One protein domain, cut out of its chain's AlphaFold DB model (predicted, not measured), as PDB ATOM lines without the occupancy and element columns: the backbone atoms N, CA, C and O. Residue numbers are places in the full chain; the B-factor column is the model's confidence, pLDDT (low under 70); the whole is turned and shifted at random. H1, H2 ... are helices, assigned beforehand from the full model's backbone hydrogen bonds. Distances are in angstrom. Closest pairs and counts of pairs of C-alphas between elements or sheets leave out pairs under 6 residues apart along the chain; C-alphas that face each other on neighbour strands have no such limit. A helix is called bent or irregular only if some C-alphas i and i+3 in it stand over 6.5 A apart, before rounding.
ATOM      1  N   GLU A   2     -35.191  45.737  20.208       53.25
ATOM      2  CA  GLU A   2     -35.676  44.782  19.183       53.25
ATOM      3  C   GLU A   2     -36.335  45.226  17.848       53.25
ATOM      4  O   GLU A   2     -37.463  44.833  17.556       53.25
ATOM      5  N   PRO A   3     -35.598  45.873  16.927       55.09
ATOM      6  CA  PRO A   3     -35.886  45.774  15.490       55.09
ATOM      7  C   PRO A   3     -35.172  44.585  14.801       55.09
ATOM      8  O   PRO A   3     -35.734  43.996  13.879       55.09
ATOM      9  N   ASP A   4     -34.000  44.149  15.287       51.59
ATOM     10  CA  ASP A   4     -33.178  43.107  14.631       51.59
ATOM     11  C   ASP A   4     -33.759  41.683  14.708       51.59
ATOM     12  O   ASP A   4     -33.572  40.862  13.803       51.59
ATOM     13  N   ALA A   5     -34.513  41.369  15.766       53.19
ATOM     14  CA  ALA A   5     -35.095  40.041  15.947       53.19
ATOM     15  C   ALA A   5     -36.147  39.722  14.865       53.19
ATOM     16  O   ALA A   5     -36.183  38.599  14.351       53.19
ATOM     17  N   SER A   6     -36.947  40.717  14.456       51.69
ATOM     18  CA  SER A   6     -38.042  40.554  13.489       51.69
ATOM     19  C   SER A   6     -37.546  40.300  12.056       51.69
ATOM     20  O   SER A   6     -38.071  39.418  11.367       51.69
ATOM     21  N   MET A   7     -36.463  40.969  11.636       53.84
ATOM     22  CA  MET A   7     -35.819  40.744  10.334       53.84
ATOM     23  C   MET A   7     -35.237  39.327  10.210       53.84
ATOM     24  O   MET A   7     -35.363  38.684   9.164       53.84
ATOM     25  N   SER A   8     -34.665  38.792  11.294       59.12
ATOM     26  CA  SER A   8     -34.073  37.446  11.308       59.12
ATOM     27  C   SER A   8     -35.105  36.313  11.161       59.12
ATOM     28  O   SER A   8     -34.787  35.228  10.663       59.12
ATOM     29  N   VAL A   9     -36.345  36.537  11.611       57.44
ATOM     30  CA  VAL A   9     -37.444  35.559  11.545       57.44
ATOM     31  C   VAL A   9     -38.081  35.566  10.158       57.44
ATOM     32  O   VAL A   9     -38.325  34.498   9.595       57.44
ATOM     33  N   ALA A  10     -38.272  36.750   9.565       58.38
ATOM     34  CA  ALA A  10     -38.755  36.887   8.194       58.38
ATOM     35  C   ALA A  10     -37.793  36.234   7.184       58.38
ATOM     36  O   ALA A  10     -38.228  35.425   6.367       58.38
ATOM     37  N   ALA A  11     -36.481  36.477   7.299       57.09
ATOM     38  CA  ALA A  11     -35.471  35.867   6.428       57.09
ATOM     39  C   ALA A  11     -35.431  34.328   6.534       57.09
ATOM     40  O   ALA A  11     -35.352  33.632   5.519       57.09
ATOM     41  N   ARG A  12     -35.560  33.775   7.752       62.00
ATOM     42  CA  ARG A  12     -35.646  32.320   7.981       62.00
ATOM     43  C   ARG A  12     -36.915  31.702   7.394       62.00
ATOM     44  O   ARG A  12     -36.854  30.612   6.827       62.00
ATOM     45  N   ARG A  13     -38.050  32.400   7.484       64.19
ATOM     46  CA  ARG A  13     -39.336  31.952   6.926       64.19
ATOM     47  C   ARG A  13     -39.321  31.953   5.397       64.19
ATOM     48  O   ARG A  13     -39.752  30.975   4.793       64.19
ATOM     49  N   THR A  14     -38.760  32.991   4.778       66.75
ATOM     50  CA  THR A  14     -38.587  33.078   3.319       66.75
ATOM     51  C   THR A  14     -37.629  32.003   2.805       66.75
ATOM     52  O   THR A  14     -37.943  31.328   1.829       66.75
ATOM     53  N   GLY A  15     -36.511  31.759   3.502       61.62
ATOM     54  CA  GLY A  15     -35.588  30.667   3.169       61.62
ATOM     55  C   GLY A  15     -36.238  29.281   3.248       61.62
ATOM     56  O   GLY A  15     -36.030  28.451   2.365       61.62
ATOM     57  N   GLY A  16     -37.085  29.049   4.257       67.56
ATOM     58  CA  GLY A  16     -37.869  27.817   4.384       67.56
ATOM     59  C   GLY A  16     -38.873  27.621   3.244       67.56
ATOM     60  O   GLY A  16     -38.951  26.532   2.681       67.56
ATOM     61  N   ILE A  17     -39.593  28.677   2.852       75.81
ATOM     62  CA  ILE A  17     -40.546  28.632   1.730       75.81
ATOM     63  C   ILE A  17     -39.822  28.334   0.412       75.81
ATOM     64  O   ILE A  17     -40.259  27.463  -0.335       75.81
ATOM     65  N   VAL A  18     -38.693  28.995   0.142       72.94
ATOM     66  CA  VAL A  18     -37.904  28.769  -1.082       72.94
ATOM     67  C   VAL A  18     -37.406  27.324  -1.162       72.94
ATOM     68  O   VAL A  18     -37.545  26.691  -2.207       72.94
ATOM     69  N   LEU A  19     -36.891  26.764  -0.064       74.31
ATOM     70  CA  LEU A  19     -36.458  25.363  -0.012       74.31
ATOM     71  C   LEU A  19     -37.603  24.384  -0.288       74.31
ATOM     72  O   LEU A  19     -37.422  23.438  -1.052       74.31
ATOM     73  N   VAL A  20     -38.782  24.618   0.294       78.25
ATOM     74  CA  VAL A  20     -39.966  23.778   0.061       78.25
ATOM     75  C   VAL A  20     -40.427  23.872  -1.392       78.25
ATOM     76  O   VAL A  20     -40.717  22.844  -2.001       78.25
ATOM     77  N   VAL A  21     -40.452  25.073  -1.975       76.62
ATOM     78  CA  VAL A  21     -40.823  25.276  -3.382       76.62
ATOM     79  C   VAL A  21     -39.841  24.559  -4.309       76.62
ATOM     80  O   VAL A  21     -40.275  23.813  -5.182       76.62
ATOM     81  N   LEU A  22     -38.532  24.702  -4.089       77.12
ATOM     82  CA  LEU A  22     -37.508  24.018  -4.885       77.12
ATOM     83  C   LEU A  22     -37.584  22.494  -4.744       77.12
ATOM     84  O   LEU A  22     -37.507  21.786  -5.746       77.12
ATOM     85  N   ALA A  23     -37.785  21.981  -3.529       71.94
ATOM     86  CA  ALA A  23     -37.951  20.547  -3.298       71.94
ATOM     87  C   ALA A  23     -39.206  20.007  -3.999       71.94
ATOM     88  O   ALA A  23     -39.149  18.975  -4.664       71.94
ATOM     89  N   THR A  24     -40.320  20.735  -3.911       77.44
ATOM     90  CA  THR A  24     -41.580  20.361  -4.566       77.44
ATOM     91  C   THR A  24     -41.429  20.371  -6.084       77.44
ATOM     92  O   THR A  24     -41.802  19.401  -6.739       77.44
ATOM     93  N   LEU A  25     -40.823  21.418  -6.652       78.31
ATOM     94  CA  LEU A  25     -40.536  21.498  -8.086       78.31
ATOM     95  C   LEU A  25     -39.609  20.369  -8.544       78.31
ATOM     96  O   LEU A  25     -39.850  19.778  -9.595       78.31
ATOM     97  N   GLY A  26     -38.592  20.030  -7.749       69.94
ATOM     98  CA  GLY A  26     -37.696  18.907  -8.020       69.94
ATOM     99  C   GLY A  26     -38.433  17.570  -8.053       69.94
ATOM    100  O   GLY A  26     -38.282  16.810  -9.007       69.94
ATOM    101  N   ILE A  27     -39.291  17.309  -7.062       75.50
ATOM    102  CA  ILE A  27     -40.111  16.089  -7.000       75.50
ATOM    103  C   ILE A  27     -41.072  16.024  -8.187       75.50
ATOM    104  O   ILE A  27     -41.137  15.000  -8.862       75.50
ATOM    105  N   VAL A  28     -41.791  17.110  -8.479       77.56
ATOM    106  CA  VAL A  28     -42.732  17.166  -9.607       77.56
ATOM    107  C   VAL A  28     -42.006  16.933 -10.931       77.56
ATOM    108  O   VAL A  28     -42.481  16.156 -11.756       77.56
ATOM    109  N   SER A  29     -40.834  17.542 -11.116       73.38
ATOM    110  CA  SER A  29     -40.015  17.356 -12.319       73.38
ATOM    111  C   SER A  29     -39.527  15.913 -12.448       73.38
ATOM    112  O   SER A  29     -39.651  15.322 -13.517       73.38
ATOM    113  N   ALA A  30     -39.052  15.306 -11.356       75.25
ATOM    114  CA  ALA A  30     -38.635  13.907 -11.344       75.25
ATOM    115  C   ALA A  30     -39.799  12.964 -11.688       75.25
ATOM    116  O   ALA A  30     -39.662  12.102 -12.553       75.25
ATOM    117  N   VAL A  31     -40.973  13.170 -11.079       79.00
ATOM    118  CA  VAL A  31     -42.188  12.399 -11.386       79.00
ATOM    119  C   VAL A  31     -42.584  12.573 -12.849       79.00
ATOM    120  O   VAL A  31     -42.909  11.590 -13.512       79.00
ATOM    121  N   PHE A  32     -42.533  13.795 -13.380       81.12
ATOM    122  CA  PHE A  32     -42.870  14.075 -14.773       81.12
ATOM    123  C   PHE A  32     -41.936  13.348 -15.751       81.12
ATOM    124  O   PHE A  32     -42.417  12.692 -16.677       81.12
ATOM    125  N   VAL A  33     -40.623  13.401 -15.510       78.25
ATOM    126  CA  VAL A  33     -39.604  12.727 -16.332       78.25
ATOM    127  C   VAL A  33     -39.770  11.209 -16.288       78.25
ATOM    128  O   VAL A  33     -39.700  10.551 -17.323       78.25
ATOM    129  N   VAL A  34     -40.050  10.647 -15.111       82.31
ATOM    130  CA  VAL A  34     -40.169   9.196 -14.906       82.31
ATOM    131  C   VAL A  34     -41.519   8.647 -15.387       82.31
ATOM    132  O   VAL A  34     -41.601   7.497 -15.816       82.31
ATOM    133  N   ARG A  35     -42.586   9.457 -15.393       85.00
ATOM    134  CA  ARG A  35     -43.945   9.030 -15.770       85.00
ATOM    135  C   ARG A  35     -44.000   8.373 -17.147       85.00
ATOM    136  O   ARG A  35     -44.626   7.327 -17.297       85.00
ATOM    137  N   ARG A  36     -43.392   8.991 -18.158       82.56
ATOM    138  CA  ARG A  36     -43.451   8.491 -19.540       82.56
ATOM    139  C   ARG A  36     -42.754   7.122 -19.686       82.56
ATOM    140  O   ARG A  36     -43.403   6.217 -20.212       82.56
ATOM    141  N   PRO A  37     -41.522   6.925 -19.179       79.31
ATOM    142  CA  PRO A  37     -40.898   5.608 -19.064       79.31
ATOM    143  C   PRO A  37     -41.781   4.552 -18.397       79.31
ATOM    144  O   PRO A  37     -41.983   3.479 -18.967       79.31
ATOM    145  N   LEU A  38     -42.375   4.871 -17.239       81.12
ATOM    146  CA  LEU A  38     -43.242   3.939 -16.512       81.12
ATOM    147  C   LEU A  38     -44.441   3.497 -17.362       81.12
ATOM    148  O   LEU A  38     -44.727   2.307 -17.452       81.12
ATOM    149  N   MET A  39     -45.111   4.438 -18.033       83.50
ATOM    150  CA  MET A  39     -46.280   4.134 -18.868       83.50
ATOM    151  C   MET A  39     -45.946   3.227 -20.062       83.50
ATOM    152  O   MET A  39     -46.808   2.468 -20.497       83.50
ATOM    153  N   MET A  40     -44.715   3.281 -20.581       81.31
ATOM    154  CA  MET A  40     -44.273   2.416 -21.681       81.31
ATOM    155  C   MET A  40     -43.782   1.042 -21.201       81.31
ATOM    156  O   MET A  40     -44.036   0.035 -21.861       81.31
ATOM    157  N   ALA A  41     -43.096   0.982 -20.056       82.75
ATOM    158  CA  ALA A  41     -42.482  -0.248 -19.558       82.75
ATOM    159  C   ALA A  41     -43.453  -1.148 -18.775       82.75
ATOM    160  O   ALA A  41     -43.445  -2.365 -18.973       82.75
ATOM    161  N   VAL A  42     -44.324  -0.575 -17.929       81.75
ATOM    162  CA  VAL A  42     -45.219  -1.340 -17.035       81.75
ATOM    163  C   VAL A  42     -46.067  -2.375 -17.789       81.75
ATOM    164  O   VAL A  42     -46.028  -3.536 -17.382       81.75
ATOM    165  N   PRO A  43     -46.759  -2.047 -18.902       82.75
ATOM    166  CA  PRO A  43     -47.584  -3.024 -19.620       82.75
ATOM    167  C   PRO A  43     -46.784  -4.187 -20.217       82.75
ATOM    168  O   PRO A  43     -47.314  -5.280 -20.396       82.75
ATOM    169  N   SER A  44     -45.512  -3.961 -20.559       80.25
ATOM    170  CA  SER A  44     -44.639  -5.003 -21.105       80.25
ATOM    171  C   SER A  44     -44.102  -5.923 -20.013       80.25
ATOM    172  O   SER A  44     -44.148  -7.140 -20.184       80.25
ATOM    173  N   CYS A  45     -43.686  -5.365 -18.873       82.88
ATOM    174  CA  CYS A  45     -43.235  -6.155 -17.728       82.88
ATOM    175  C   CYS A  45     -44.372  -7.016 -17.147       82.88
ATOM    176  O   CYS A  45     -44.177  -8.203 -16.900       82.88
ATOM    177  N   THR A  46     -45.579  -6.460 -16.973       83.75
ATOM    178  CA  THR A  46     -46.722  -7.204 -16.402       83.75
ATOM    179  C   THR A  46     -47.287  -8.261 -17.347       83.75
ATOM    180  O   THR A  46     -47.850  -9.249 -16.886       83.75
ATOM    181  N   ALA A  47     -47.092  -8.103 -18.659       84.75
ATOM    182  CA  ALA A  47     -47.447  -9.103 -19.664       84.75
ATOM    183  C   ALA A  47     -46.399 -10.226 -19.822       84.75
ATOM    184  O   ALA A  47     -46.493 -11.014 -20.762       84.75
ATOM    185  N   GLY A  48     -45.375 -10.288 -18.959       81.12
ATOM    186  CA  GLY A  48     -44.327 -11.315 -18.999       81.12
ATOM    187  C   GLY A  48     -43.286 -11.129 -20.109       81.12
ATOM    188  O   GLY A  48     -42.470 -12.019 -20.341       81.12
ATOM    189  N   ARG A  49     -43.273  -9.979 -20.799       83.50
ATOM    190  CA  ARG A  49     -42.271  -9.656 -21.829       83.50
ATOM    191  C   ARG A  49     -41.024  -9.055 -21.184       83.50
ATOM    192  O   ARG A  49     -40.774  -7.854 -21.285       83.50
ATOM    193  N   TRP A  50     -40.245  -9.904 -20.520       80.75
ATOM    194  CA  TRP A  50     -39.093  -9.497 -19.709       80.75
ATOM    195  C   TRP A  50     -38.006  -8.732 -20.476       80.75
ATOM    196  O   TRP A  50     -37.410  -7.830 -19.894       80.75
ATOM    197  N   HIS A  51     -37.809  -8.982 -21.776       79.00
ATOM    198  CA  HIS A  51     -36.862  -8.206 -22.597       79.00
ATOM    199  C   HIS A  51     -37.222  -6.714 -22.653       79.00
ATOM    200  O   HIS A  51     -36.367  -5.850 -22.505       79.00
ATOM    201  N   GLY A  52     -38.513  -6.373 -22.725       71.94
ATOM    202  CA  GLY A  52     -38.948  -4.972 -22.645       71.94
ATOM    203  C   GLY A  52     -38.695  -4.329 -21.275       71.94
ATOM    204  O   GLY A  52     -38.686  -3.104 -21.164       71.94
ATOM    205  N   CYS A  53     -38.487  -5.149 -20.242       78.06
ATOM    206  CA  CYS A  53     -38.284  -4.722 -18.865       78.06
ATOM    207  C   CYS A  53     -36.806  -4.512 -18.514       78.06
ATOM    208  O   CYS A  53     -36.495  -3.603 -17.750       78.06
ATOM    209  N   PHE A  54     -35.910  -5.340 -19.059       82.50
ATOM    210  CA  PHE A  54     -34.485  -5.301 -18.724       82.50
ATOM    211  C   PHE A  54     -33.589  -4.738 -19.837       82.50
ATOM    212  O   PHE A  54     -32.527  -4.201 -19.538       82.50
ATOM    213  N   ASP A  55     -34.039  -4.764 -21.092       84.56
ATOM    214  CA  ASP A  55     -33.192  -4.417 -22.240       84.56
ATOM    215  C   ASP A  55     -33.586  -3.063 -22.857       84.56
ATOM    216  O   ASP A  55     -33.292  -2.772 -24.013       84.56
ATOM    217  N   THR A  56     -34.294  -2.215 -22.099       89.12
ATOM    218  CA  THR A  56     -34.720  -0.884 -22.552       89.12
ATOM    219  C   THR A  56     -34.479   0.179 -21.490       89.12
ATOM    220  O   THR A  56     -34.669  -0.069 -20.300       89.12
ATOM    221  N   PHE A  57     -34.181   1.409 -21.921       86.88
ATOM    222  CA  PHE A  57     -34.062   2.567 -21.026       86.88
ATOM    223  C   PHE A  57     -35.286   2.733 -20.116       86.88
ATOM    224  O   PHE A  57     -35.158   2.970 -18.915       86.88
ATOM    225  N   ASN A  58     -36.491   2.570 -20.672       88.75
ATOM    226  CA  ASN A  58     -37.727   2.723 -19.909       88.75
ATOM    227  C   ASN A  58     -37.884   1.634 -18.842       88.75
ATOM    228  O   ASN A  58     -38.324   1.921 -17.728       88.75
ATOM    229  N   GLY A  59     -37.515   0.400 -19.188       87.56
ATOM    230  CA  GLY A  59     -37.482  -0.730 -18.272       87.56
ATOM    231  C   GLY A  59     -36.485  -0.510 -17.137       87.56
ATOM    232  O   GLY A  59     -36.857  -0.612 -15.969       87.56
ATOM    233  N   THR A  60     -35.264  -0.072 -17.453       90.62
ATOM    234  CA  THR A  60     -34.249   0.271 -16.450       90.62
ATOM    235  C   THR A  60     -34.728   1.367 -15.496       90.62
ATOM    236  O   THR A  60     -34.574   1.231 -14.280       90.62
ATOM    237  N   VAL A  61     -35.368   2.428 -16.005       90.12
ATOM    238  CA  VAL A  61     -35.964   3.486 -15.166       90.12
ATOM    239  C   VAL A  61     -37.052   2.917 -14.253       90.12
ATOM    240  O   VAL A  61     -37.042   3.189 -13.051       90.12
ATOM    241  N   LEU A  62     -37.960   2.094 -14.788       89.50
ATOM    242  CA  LEU A  62     -39.012   1.441 -14.006       89.50
ATOM    243  C   LEU A  62     -38.430   0.577 -12.882       89.50
ATOM    244  O   LEU A  62     -38.826   0.739 -11.729       89.50
ATOM    245  N   VAL A  63     -37.482  -0.310 -13.198       90.12
ATOM    246  CA  VAL A  63     -36.842  -1.202 -12.222       90.12
ATOM    247  C   VAL A  63     -36.114  -0.398 -11.150       90.12
ATOM    248  O   VAL A  63     -36.247  -0.691  -9.964       90.12
ATOM    249  N   THR A  64     -35.407   0.661 -11.542       92.44
ATOM    250  CA  THR A  64     -34.699   1.542 -10.605       92.44
ATOM    251  C   THR A  64     -35.665   2.174  -9.612       92.44
ATOM    252  O   THR A  64     -35.449   2.098  -8.404       92.44
ATOM    253  N   VAL A  65     -36.770   2.741 -10.097       90.12
ATOM    254  CA  VAL A  65     -37.801   3.362  -9.251       90.12
ATOM    255  C   VAL A  65     -38.457   2.325  -8.340       90.12
ATOM    256  O   VAL A  65     -38.593   2.560  -7.140       90.12
ATOM    257  N   ALA A  66     -38.807   1.155  -8.879       89.56
ATOM    258  CA  ALA A  66     -39.389   0.058  -8.110       89.56
ATOM    259  C   ALA A  66     -38.431  -0.486  -7.032       89.56
ATOM    260  O   ALA A  66     -38.886  -0.947  -5.988       89.56
ATOM    261  N   ALA A  67     -37.116  -0.393  -7.247       92.75
ATOM    262  CA  ALA A  67     -36.091  -0.809  -6.294       92.75
ATOM    263  C   ALA A  67     -35.805   0.224  -5.186       92.75
ATOM    264  O   ALA A  67     -35.114  -0.104  -4.220       92.75
ATOM    265  N   LEU A  68     -36.344   1.449  -5.263       93.19
ATOM    266  CA  LEU A  68     -36.102   2.496  -4.259       93.19
ATOM    267  C   LEU A  68     -36.478   2.072  -2.822       93.19
ATOM    268  O   LEU A  68     -35.667   2.286  -1.915       93.19
ATOM    269  N   PRO A  69     -37.642   1.432  -2.566       93.81
ATOM    270  CA  PRO A  69     -37.980   0.955  -1.227       93.81
ATOM    271  C   PRO A  69     -36.996  -0.108  -0.726       93.81
ATOM    272  O   PRO A  69     -36.629  -0.099   0.446       93.81
ATOM    273  N   LEU A  70     -36.518  -0.985  -1.616       94.94
ATOM    274  CA  LEU A  70     -35.536  -2.018  -1.281       94.94
ATOM    275  C   LEU A  70     -34.185  -1.403  -0.906       94.94
ATOM    276  O   LEU A  70     -33.577  -1.827   0.074       94.94
ATOM    277  N   ALA A  71     -33.744  -0.365  -1.622       95.38
ATOM    278  CA  ALA A  71     -32.551   0.394  -1.260       95.38
ATOM    279  C   ALA A  71     -32.703   1.049   0.126       95.38
ATOM    280  O   ALA A  71     -31.801   0.961   0.960       95.38
ATOM    281  N   GLY A  72     -33.869   1.637   0.419       94.94
ATOM    282  CA  GLY A  72     -34.177   2.191   1.742       94.94
ATOM    283  C   GLY A  72     -34.119   1.142   2.859       94.94
ATOM    284  O   GLY A  72     -33.471   1.363   3.885       94.94
ATOM    285  N   LEU A  73     -34.729  -0.025   2.638       96.75
ATOM    286  CA  LEU A  73     -34.692  -1.150   3.577       96.75
ATOM    287  C   LEU A  73     -33.271  -1.686   3.779       96.75
ATOM    288  O   LEU A  73     -32.879  -1.943   4.914       96.75
ATOM    289  N   ALA A  74     -32.478  -1.802   2.711       97.56
ATOM    290  CA  ALA A  74     -31.081  -2.221   2.795       97.56
ATOM    291  C   ALA A  74     -30.245  -1.230   3.618       97.56
ATOM    292  O   ALA A  74     -29.485  -1.641   4.496       97.56
ATOM    293  N   ALA A  75     -30.421   0.078   3.395       96.62
ATOM    294  CA  ALA A  75     -29.736   1.107   4.172       96.62
ATOM    295  C   ALA A  75     -30.122   1.050   5.657       96.62
ATOM    296  O   ALA A  75     -29.244   1.128   6.519       96.62
ATOM    297  N   TRP A  76     -31.412   0.865   5.958       97.50
ATOM    298  CA  TRP A  76     -31.911   0.711   7.325       97.50
ATOM    299  C   TRP A  76     -31.379  -0.558   7.999       97.50
ATOM    300  O   TRP A  76     -30.903  -0.490   9.134       97.50
ATOM    301  N   ALA A  77     -31.398  -1.698   7.308       97.38
ATOM    302  CA  ALA A  77     -30.898  -2.964   7.833       97.38
ATOM    303  C   ALA A  77     -29.395  -2.876   8.135       97.38
ATOM    304  O   ALA A  77     -28.966  -3.188   9.244       97.38
ATOM    305  N   LEU A  78     -28.596  -2.355   7.195       97.25
ATOM    306  CA  LEU A  78     -27.159  -2.139   7.388       97.25
ATOM    307  C   LEU A  78     -26.866  -1.168   8.536       97.25
ATOM    308  O   LEU A  78     -25.963  -1.414   9.339       97.25
ATOM    309  N   ALA A  79     -27.631  -0.080   8.645       96.25
ATOM    310  CA  ALA A  79     -27.475   0.870   9.738       96.25
ATOM    311  C   ALA A  79     -27.824   0.229  11.089       96.25
ATOM    312  O   ALA A  79     -27.099   0.429  12.065       96.25
ATOM    313  N   SER A  80     -28.882  -0.580  11.138       96.25
ATOM    314  CA  SER A  80     -29.326  -1.292  12.341       96.25
ATOM    315  C   SER A  80     -28.283  -2.311  12.800       96.25
ATOM    316  O   SER A  80     -27.860  -2.272  13.954       96.25
ATOM    317  N   LEU A  81     -27.773  -3.139  11.883       96.69
ATOM    318  CA  LEU A  81     -26.722  -4.125  12.164       96.69
ATOM    319  C   LEU A  81     -25.429  -3.467  12.670       96.69
ATOM    320  O   LEU A  81     -24.809  -3.936  13.626       96.69
ATOM    321  N   ARG A  82     -25.031  -2.339  12.071       96.69
ATOM    322  CA  ARG A  82     -23.847  -1.574  12.498       96.69
ATOM    323  C   ARG A  82     -24.018  -0.941  13.866       96.69
ATOM    324  O   ARG A  82     -23.082  -0.964  14.659       96.69
ATOM    325  N   SER A  83     -25.203  -0.405  14.137       95.31
ATOM    326  CA  SER A  83     -25.519   0.200  15.434       95.31
ATOM    327  C   SER A  83     -25.507  -0.857  16.538       95.31
ATOM    328  O   SER A  83     -24.908  -0.629  17.582       95.31
ATOM    329  N   ALA A  84     -26.067  -2.043  16.270       95.25
ATOM    330  CA  ALA A  84     -26.005  -3.188  17.177       95.25
ATOM    331  C   ALA A  84     -24.564  -3.662  17.446       95.25
ATOM    332  O   ALA A  84     -24.270  -4.158  18.527       95.25
ATOM    333  N   SER A  85     -23.655  -3.457  16.488       95.12
ATOM    334  CA  SER A  85     -22.229  -3.798  16.603       95.12
ATOM    335  C   SER A  85     -21.357  -2.648  17.139       95.12
ATOM    336  O   SER A  85     -20.133  -2.738  17.095       95.12
ATOM    337  N   GLY A  86     -21.951  -1.534  17.588       93.75
ATOM    338  CA  GLY A  86     -21.223  -0.379  18.133       93.75
ATOM    339  C   GLY A  86     -20.472   0.483  17.102       93.75
ATOM    340  O   GLY A  86     -19.681   1.345  17.479       93.75
ATOM    341  N   VAL A  87     -20.705   0.292  15.799       92.06
ATOM    342  CA  VAL A  87     -20.026   1.050  14.734       92.06
ATOM    343  C   VAL A  87     -20.673   2.423  14.562       92.06
ATOM    344  O   VAL A  87     -21.856   2.526  14.235       92.06
ATOM    345  N   THR A  88     -19.890   3.497  14.690       88.62
ATOM    346  CA  THR A  88     -20.365   4.875  14.499       88.62
ATOM    347  C   THR A  88     -19.542   5.632  13.441       88.62
ATOM    348  O   THR A  88     -18.326   5.460  13.365       88.62
ATOM    349  N   PRO A  89     -20.171   6.472  12.587       91.44
ATOM    350  CA  PRO A  89     -21.616   6.669  12.422       91.44
ATOM    351  C   PRO A  89     -22.246   5.626  11.475       91.44
ATOM    352  O   PRO A  89     -22.026   5.655  10.261       91.44
ATOM    353  N   SER A  90     -23.091   4.747  12.021       93.94
ATOM    354  CA  SER A  90     -23.739   3.627  11.319       93.94
ATOM    355  C   SER A  90     -24.591   4.055  10.117       93.94
ATOM    356  O   SER A  90     -24.436   3.518   9.016       93.94
ATOM    357  N   TRP A  91     -25.456   5.053  10.301       94.00
ATOM    358  CA  TRP A  91     -26.364   5.553   9.265       94.00
ATOM    359  C   TRP A  91     -25.634   6.206   8.098       94.00
ATOM    360  O   TRP A  91     -25.873   5.850   6.948       94.00
ATOM    361  N   ARG A  92     -24.697   7.119   8.381       94.12
ATOM    362  CA  ARG A  92     -23.940   7.822   7.336       94.12
ATOM    363  C   ARG A  92     -23.152   6.848   6.462       94.12
ATOM    364  O   ARG A  92     -23.115   7.015   5.250       94.12
ATOM    365  N   MET A  93     -22.539   5.828   7.067       94.75
ATOM    366  CA  MET A  93     -21.817   4.793   6.323       94.75
ATOM    367  C   MET A  93     -22.752   3.966   5.439       94.75
ATOM    368  O   MET A  93     -22.443   3.759   4.271       94.75
ATOM    369  N   SER A  94     -23.893   3.541   5.982       96.56
ATOM    370  CA  SER A  94     -24.851   2.688   5.269       96.56
ATOM    371  C   SER A  94     -25.533   3.425   4.119       96.56
ATOM    372  O   SER A  94     -25.611   2.894   3.017       96.56
ATOM    373  N   LEU A  95     -25.944   4.679   4.337       96.50
ATOM    374  CA  LEU A  95     -26.510   5.529   3.289       96.50
ATOM    375  C   LEU A  95     -25.498   5.814   2.179       96.50
ATOM    376  O   LEU A  95     -25.867   5.794   1.010       96.50
ATOM    377  N   ALA A  96     -24.229   6.054   2.523       96.88
ATOM    378  CA  ALA A  96     -23.206   6.286   1.513       96.88
ATOM    379  C   ALA A  96     -22.941   5.029   0.674       96.88
ATOM    380  O   ALA A  96     -22.885   5.123  -0.542       96.88
ATOM    381  N   GLU A  97     -22.832   3.850   1.287       97.81
ATOM    382  CA  GLU A  97     -22.630   2.591   0.555       97.81
ATOM    383  C   GLU A  97     -23.805   2.255  -0.365       97.81
ATOM    384  O   GLU A  97     -23.607   2.035  -1.559       97.81
ATOM    385  N   VAL A  98     -25.028   2.262   0.170       98.19
ATOM    386  CA  VAL A  98     -26.227   1.972  -0.625       98.19
ATOM    387  C   VAL A  98     -26.426   3.032  -1.700       98.19
ATOM    388  O   VAL A  98     -26.745   2.689  -2.832       98.19
ATOM    389  N   GLY A  99     -26.191   4.305  -1.382       97.69
ATOM    390  CA  GLY A  99     -26.301   5.396  -2.341       97.69
ATOM    391  C   GLY A  99     -25.268   5.321  -3.469       97.69
ATOM    392  O   GLY A  99     -25.610   5.666  -4.593       97.69
TER     393      GLY A  99
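AT A GLANCE: This is residues 2 to 99 of the 216 residues of the protein "VanZ domain-containing protein" of Actinomadura luteofluorescens (UniProt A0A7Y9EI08). A large V with unequal limbs: one is the long helix H1, most of which sticks out as a free arm, and the other is the bent helix H3, which folds back from the far end of H1, with short H2 at the corner. H4 folds back along the arm H3b, making a helical hairpin at the end of the second limb. The printed part has 98 residues with four named helices, in the order H1, H2, H3, H4, and no named strand; the class is all helix. It is extended, with a radius of gyration of the C-alphas of 20.7 A, and flat, spanning 68 by 41 by 15 A.

HOW THE PARTS SIT: H1, residues 4 to 46, has a kink of 47 degrees near residue 37 and is only just irregular, with C-alphas 40 and 43 6.7 A apart. Residues 2 to 33, of which 4 to 33 belong to H1, stand free. H3, residues 57 to 84, was assigned as one helix by its hydrogen bonds but is bent: C-alphas 66 and 69 are 7.1 A apart, and its arms H3a, residues 57 to 66, and H3b, residues 69 to 84, stand at a steep tilt of 44 degrees. H1 touches H3a with residues 34 to 45 alone, at a steep tilt of 59 degrees, opposite ways; the closest C-alphas, of Pro 37 and Asn 58, are 4.4 A apart. H2, residues 50 to 54, touches H1 residues 41 to 45 alone, closest at the C-alphas of Cys 45 and Cys 53, 5.3 A. H2 and H3a touch only at the corner, closest at the C-alphas of Cys 53 and Gly 59, 4.1 A. H4, residues 90 to 99, forms a hairpin with H3b, at a shallow tilt of 30 degrees, opposite ways; their closest C-alphas, of Ala 79 and Trp 91, are 4.8 A apart. H1 is apart from H3b and H4. In H2, H3a, H3b and H4 every O i to N i+4 pair is within hydrogen-bond range; in H1, 35 of 39 are.

IN THESE COORDINATES: H1 begins at C-alpha 4 (-33.178, 43.107, 14.631) and measures 60.6 A from first to last C-alpha. H2 measures 6.3 A, H3a 14.2 A and H3b 22.3 A. H4 measures 14.0 A and ends at C-alpha 99 (-26.301, 5.396, -2.341).

THE WHOLE: The two C-alphas farthest apart, of Glu 2 and Arg 49, are 68.5 A apart. The printed part has no cut, and its three links are tight. Mean pLDDT of the printed part is 82.6; residues 2 to 16 and residue 26 are under 70.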